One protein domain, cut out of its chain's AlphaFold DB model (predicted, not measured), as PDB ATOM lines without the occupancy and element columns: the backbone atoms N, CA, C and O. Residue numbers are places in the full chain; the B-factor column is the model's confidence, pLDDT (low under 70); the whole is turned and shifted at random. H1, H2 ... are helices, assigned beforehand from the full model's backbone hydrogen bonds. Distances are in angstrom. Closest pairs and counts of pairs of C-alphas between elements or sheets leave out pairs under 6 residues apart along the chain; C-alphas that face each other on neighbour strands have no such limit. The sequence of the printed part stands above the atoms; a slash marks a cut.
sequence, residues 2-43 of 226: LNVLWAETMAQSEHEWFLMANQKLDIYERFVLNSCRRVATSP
ATOM      1  N   LEU A   2     -43.374   0.296 209.451       52.66
ATOM      2  CA  LEU A   2     -44.124   1.470 209.943       52.66
ATOM      3  C   LEU A   2     -45.542   1.144 210.467       52.66
ATOM      4  O   LEU A   2     -45.934   1.630 211.519       52.66
ATOM      5  N   ASN A   3     -46.272   0.249 209.789       63.81
ATOM      6  CA  ASN A   3     -47.623  -0.165 210.209       63.81
ATOM      7  C   ASN A   3     -47.648  -0.951 211.532       63.81
ATOM      8  O   ASN A   3     -48.663  -0.951 212.218       63.81
ATOM      9  N   VAL A   4     -46.544  -1.617 211.890       65.50
ATOM     10  CA  VAL A   4     -46.422  -2.370 213.152       65.50
ATOM     11  C   VAL A   4     -46.169  -1.410 214.310       65.50
ATOM     12  O   VAL A   4     -46.804  -1.541 215.346       65.50
ATOM     13  N   LEU A   5     -45.330  -0.390 214.090       61.19
ATOM     14  CA  LEU A   5     -45.126   0.688 215.056       61.19
ATOM     15  C   LEU A   5     -46.439   1.420 215.322       61.19
ATOM     16  O   LEU A   5     -46.817   1.545 216.472       61.19
ATOM     17  N   TRP A   6     -47.174   1.819 214.281       62.28
ATOM     18  CA  TRP A   6     -48.426   2.563 214.450       62.28
ATOM     19  C   TRP A   6     -49.495   1.782 215.241       62.28
ATOM     20  O   TRP A   6     -50.167   2.336 216.111       62.28
ATOM     21  N   ALA A   7     -49.608   0.472 215.008       68.50
ATOM     22  CA  ALA A   7     -50.516  -0.388 215.765       68.50
ATOM     23  C   ALA A   7     -50.083  -0.576 217.234       68.50
ATOM     24  O   ALA A   7     -50.931  -0.610 218.120       68.50
ATOM     25  N   GLU A   8     -48.777  -0.655 217.499       65.75
ATOM     26  CA  GLU A   8     -48.203  -0.779 218.846       65.75
ATOM     27  C   GLU A   8     -48.285   0.552 219.624       65.75
ATOM     28  O   GLU A   8     -48.590   0.558 220.815       65.75
ATOM     29  N   THR A   9     -48.147   1.696 218.937       64.88
ATOM     30  CA  THR A   9     -48.307   3.040 219.522       64.88
ATOM     31  C   THR A   9     -49.731   3.346 219.981       64.88
ATOM     32  O   THR A   9     -49.914   4.096 220.930       64.88
ATOM     33  N   MET A  10     -50.745   2.764 219.331       64.06
ATOM     34  CA  MET A  10     -52.158   2.970 219.682       64.06
ATOM     35  C   MET A  10     -52.577   2.214 220.954       64.06
ATOM     36  O   MET A  10     -53.654   2.468 221.487       64.06
ATOM     37  N   ALA A  11     -51.746   1.281 221.432       66.81
ATOM     38  CA  ALA A  11     -52.041   0.426 222.578       66.81
ATOM     39  C   ALA A  11     -51.253   0.794 223.852       66.81
ATOM     40  O   ALA A  11     -51.567   0.267 224.918       66.81
ATOM     41  N   GLN A  12     -50.247   1.673 223.760       64.75
ATOM     42  CA  GLN A  12     -49.349   2.024 224.867       64.75
ATOM     43  C   GLN A  12     -49.549   3.457 225.361       64.75
ATOM     44  O   GLN A  12     -50.017   4.335 224.640       64.75
ATOM     45  N   SER A  13     -49.181   3.691 226.620       76.94
ATOM     46  CA  SER A  13     -49.192   5.030 227.213       76.94
ATOM     47  C   SER A  13     -48.118   5.933 226.581       76.94
ATOM     48  O   SER A  13     -47.071   5.453 226.145       76.94
ATOM     49  N   GLU A  14     -48.336   7.255 226.557       76.69
ATOM     50  CA  GLU A  14     -47.395   8.224 225.952       76.69
ATOM     51  C   GLU A  14     -45.963   8.108 226.507       76.69
ATOM     52  O   GLU A  14     -44.984   8.318 225.788       76.69
ATOM     53  N   HIS A  15     -45.830   7.730 227.781       80.25
ATOM     54  CA  HIS A  15     -44.537   7.561 228.436       80.25
ATOM     55  C   HIS A  15     -43.766   6.332 227.923       80.25
ATOM     56  O   HIS A  15     -42.576   6.426 227.623       80.25
ATOM     57  N   GLU A  16     -44.446   5.192 227.778       81.19
ATOM     58  CA  GLU A  16     -43.853   3.966 227.226       81.19
ATOM     59  C   GLU A  16     -43.471   4.151 225.759       81.19
ATOM     60  O   GLU A  16     -42.406   3.704 225.322       81.19
ATOM     61  N   TRP A  17     -44.296   4.894 225.020       80.12
ATOM     62  CA  TRP A  17     -44.015   5.248 223.640       80.12
ATOM     63  C   TRP A  17     -42.730   6.072 223.494       80.12
ATOM     64  O   TRP A  17     -41.878   5.749 222.663       80.12
ATOM     65  N   PHE A  18     -42.555   7.106 224.324       84.88
ATOM     66  CA  PHE A  18     -41.354   7.944 224.313       84.88
ATOM     67  C   PHE A  18     -40.083   7.135 224.615       84.88
ATOM     68  O   PHE A  18     -39.065   7.291 223.936       84.88
ATOM     69  N   LEU A  19     -40.145   6.235 225.601       86.31
ATOM     70  CA  LEU A  19     -39.019   5.372 225.958       86.31
ATOM     71  C   LEU A  19     -38.636   4.441 224.794       86.31
ATOM     72  O   LEU A  19     -37.463   4.352 224.420       86.31
ATOM     73  N   MET A  20     -39.634   3.803 224.178       84.25
ATOM     74  CA  MET A  20     -39.453   2.907 223.033       84.25
ATOM     75  C   MET A  20     -38.898   3.649 221.805       84.25
ATOM     76  O   MET A  20     -38.033   3.124 221.099       84.25
ATOM     77  N   ALA A  21     -39.371   4.870 221.541       86.12
ATOM     78  CA  ALA A  21     -38.907   5.687 220.425       86.12
ATOM     79  C   ALA A  21     -37.424   6.057 220.569       86.12
ATOM     80  O   ALA A  21     -36.657   5.842 219.630       86.12
ATOM     81  N   ASN A  22     -36.998   6.519 221.749       89.81
ATOM     82  CA  ASN A  22     -35.590   6.839 222.011       89.81
ATOM     83  C   ASN A  22     -34.690   5.604 221.928       89.81
ATOM     84  O   ASN A  22     -33.615   5.665 221.338       89.81
ATOM     85  N   GLN A  23     -35.144   4.461 222.450       91.50
ATOM     86  CA  GLN A  23     -34.392   3.212 222.349       91.50
ATOM     87  C   GLN A  23     -34.203   2.779 220.889       91.50
ATOM     88  O   GLN A  23     -33.120   2.346 220.498       91.50
ATOM     89  N   LYS A  24     -35.242   2.900 220.056       88.06
ATOM     90  CA  LYS A  24     -35.127   2.595 218.624       88.06
ATOM     91  C   LYS A  24     -34.237   3.601 217.904       88.06
ATOM     92  O   LYS A  24     -33.480   3.186 217.031       88.06
ATOM     93  N   LEU A  25     -34.309   4.881 218.264       92.50
ATOM     94  CA  LEU A  25     -33.459   5.922 217.692       92.50
ATOM     95  C   LEU A  25     -31.979   5.640 217.978       92.50
ATOM     96  O   LEU A  25     -31.198   5.612 217.034       92.50
ATOM     97  N   ASP A  26     -31.627   5.294 219.219       92.50
ATOM     98  CA  ASP A  26     -30.266   4.880 219.603       92.50
ATOM     99  C   ASP A  26     -29.807   3.638 218.815       92.50
ATOM    100  O   ASP A  26     -28.690   3.570 218.303       92.50
ATOM    101  N   ILE A  27     -30.693   2.657 218.611       91.88
ATOM    102  CA  ILE A  27     -30.385   1.481 217.784       91.88
ATOM    103  C   ILE A  27     -30.108   1.875 216.323       91.88
ATOM    104  O   ILE A  27     -29.147   1.381 215.729       91.88
ATOM    105  N   TYR A  28     -30.922   2.751 215.731       89.88
ATOM    106  CA  TYR A  28     -30.706   3.217 214.359       89.88
ATOM    107  C   TYR A  28     -29.429   4.040 214.227       89.88
ATOM    108  O   TYR A  28     -28.668   3.801 213.292       89.88
ATOM    109  N   GLU A  29     -29.160   4.944 215.167       93.06
ATOM    110  CA  GLU A  29     -27.923   5.722 215.213       93.06
ATOM    111  C   GLU A  29     -26.708   4.793 215.236       93.06
ATOM    112  O   GLU A  29     -25.829   4.895 214.381       93.06
ATOM    113  N   ARG A  30     -26.712   3.780 216.110       89.56
ATOM    114  CA  ARG A  30     -25.650   2.767 216.158       89.56
ATOM    115  C   ARG A  30     -25.500   2.011 214.841       89.56
ATOM    116  O   ARG A  30     -24.374   1.747 214.420       89.56
ATOM    117  N   PHE A  31     -26.595   1.656 214.168       88.69
ATOM    118  CA  PHE A  31     -26.526   0.971 212.873       88.69
ATOM    119  C   PHE A  31     -25.997   1.861 211.748       88.69
ATOM    120  O   PHE A  31     -25.239   1.372 210.903       88.69
ATOM    121  N   VAL A  32     -26.376   3.140 211.732       89.31
ATOM    122  CA  VAL A  32     -25.877   4.125 210.768       89.31
ATOM    123  C   VAL A  32     -24.394   4.370 211.007       89.31
ATOM    124  O   VAL A  32     -23.618   4.215 210.069       89.31
ATOM    125  N   LEU A  33     -23.979   4.623 212.251       85.44
ATOM    126  CA  LEU A  33     -22.571   4.786 212.620       85.44
ATOM    127  C   LEU A  33     -21.747   3.554 212.234       85.44
ATOM    128  O   LEU A  33     -20.693   3.679 211.616       85.44
ATOM    129  N   ASN A  34     -22.252   2.349 212.506       83.94
ATOM    130  CA  ASN A  34     -21.566   1.110 212.144       83.94
ATOM    131  C   ASN A  34     -21.517   0.874 210.620       83.94
ATOM    132  O   ASN A  34     -20.575   0.283 210.098       83.94
ATOM    133  N   SER A  35     -22.522   1.324 209.869       79.00
ATOM    134  CA  SER A  35     -22.527   1.190 208.406       79.00
ATOM    135  C   SER A  35     -21.652   2.241 207.729       79.00
ATOM    136  O   SER A  35     -20.920   1.890 206.810       79.00
ATOM    137  N   CYS A  36     -21.657   3.479 208.224       75.44
ATOM    138  CA  CYS A  36     -20.757   4.544 207.785       75.44
ATOM    139  C   CYS A  36     -19.296   4.145 208.033       75.44
ATOM    140  O   CYS A  36     -18.490   4.147 207.106       75.44
ATOM    141  N   ARG A  37     -19.004   3.630 209.236       65.75
ATOM    142  CA  ARG A  37     -17.717   3.015 209.584       65.75
ATOM    143  C   ARG A  37     -17.317   1.917 208.599       65.75
ATOM    144  O   ARG A  37     -16.220   1.940 208.064       65.75
ATOM    145  N   ARG A  38     -18.214   0.975 208.285       59.66
ATOM    146  CA  ARG A  38     -17.911  -0.101 207.320       59.66
ATOM    147  C   ARG A  38     -17.630   0.407 205.903       59.66
ATOM    148  O   ARG A  38     -16.779  -0.159 205.221       59.66
ATOM    149  N   VAL A  39     -18.322   1.451 205.451       62.03
ATOM    150  CA  VAL A  39     -18.080   2.067 204.137       62.03
ATOM    151  C   VAL A  39     -16.727   2.782 204.112       62.03
ATOM    152  O   VAL A  39     -15.968   2.575 203.164       62.03
ATOM    153  N   ALA A  40     -16.377   3.513 205.175       57.28
ATOM    154  CA  ALA A  40     -15.048   4.105 205.349       57.28
ATOM    155  C   ALA A  40     -13.934   3.038 205.348       57.28
ATOM    156  O   ALA A  40     -12.890   3.230 204.734       57.28
ATOM    157  N   THR A  41     -14.202   1.857 205.921       52.66
ATOM    158  CA  THR A  41     -13.252   0.729 205.936       52.66
ATOM    159  C   THR A  41     -13.132  -0.036 204.625       52.66
ATOM    160  O   THR A  41     -12.358  -0.992 204.572       52.66
ATOM    161  N   SER A  42     -13.875   0.314 203.566       48.88
ATOM    162  CA  SER A  42     -13.662  -0.320 202.264       48.88
ATOM    163  C   SER A  42     -12.278   0.101 201.750       48.88
ATOM    164  O   SER A  42     -12.073   1.261 201.395       48.88
ATOM    165  N   PRO A  43     -11.275  -0.799 201.752       54.59
ATOM    166  CA  PRO A  43      -9.915  -0.381 201.491       54.59
ATOM    167  C   PRO A  43      -9.825  -0.093 199.999       54.59
ATOM    168  O   PRO A  43      -9.724  -1.013 199.183       54.59
TER     169      PRO A  43
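AT A GLANCE: This is residues 2 to 43 of the 226 residues of the protein "Ion_trans_2 domain-containing protein" of Brugia malayi (UniProt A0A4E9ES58). One long helix, H2, makes the length of the model, and the short helix H1 folds back beside its first turns, joined to it by a tight turn, like a hook at one end of a long shaft. Most of H2 and the last residues beyond it, residues 22 to 43, stick out with nothing packed on them. The printed part has 42 residues with two named helices, H1 then H2, and no named strand; its class is all helix. It is extended, with a radius of gyration of the C-alphas of 14.7 A, and spans 47 by 19 by 6 A.

IN THESE COORDINATES: H2, the longest helix, holds residues 14 to 40 and measures 38.6 A from first to last C-alpha. It begins at C-alpha 14, at (-47.395, 8.224, 225.952), and ends at C-alpha 40, at (-15.048, 4.105, 205.349). H1 holds residues 2 to 9, 10.6 A from first to last C-alpha, and begins at C-alpha 2, at (-44.124, 1.470, 209.943).

HOW THE PARTS SIT: H2 and H1 are close but not clearly touching, with 1 pair of C-alphas within 8 A. Their closest C-alphas are those of Trp 17 and Thr 9, 6.3 A apart. The two helices run opposite ways at a shallow tilt of 32 degrees, only just short of steep. Their centres are 17.1 A apart. In both H1 and H2 every O i to N i+4 pair is within hydrogen-bond range.

THE WHOLE: The outline is a rod, and the two C-alphas farthest apart, those of Ser 13 and Pro 43, are 47.3 A from each other. Residues 10 to 16, of which 14 to 16 belong to H2, stand free, and so do residues 22 to 43, of which 22 to 40 belong to H2. The link from H1 to H2, four residues, is tight. The printed part has no cut. The mean pLDDT of the printed part is 75.2, and it is under 70 in residues 2 to 12 and 37 to 43.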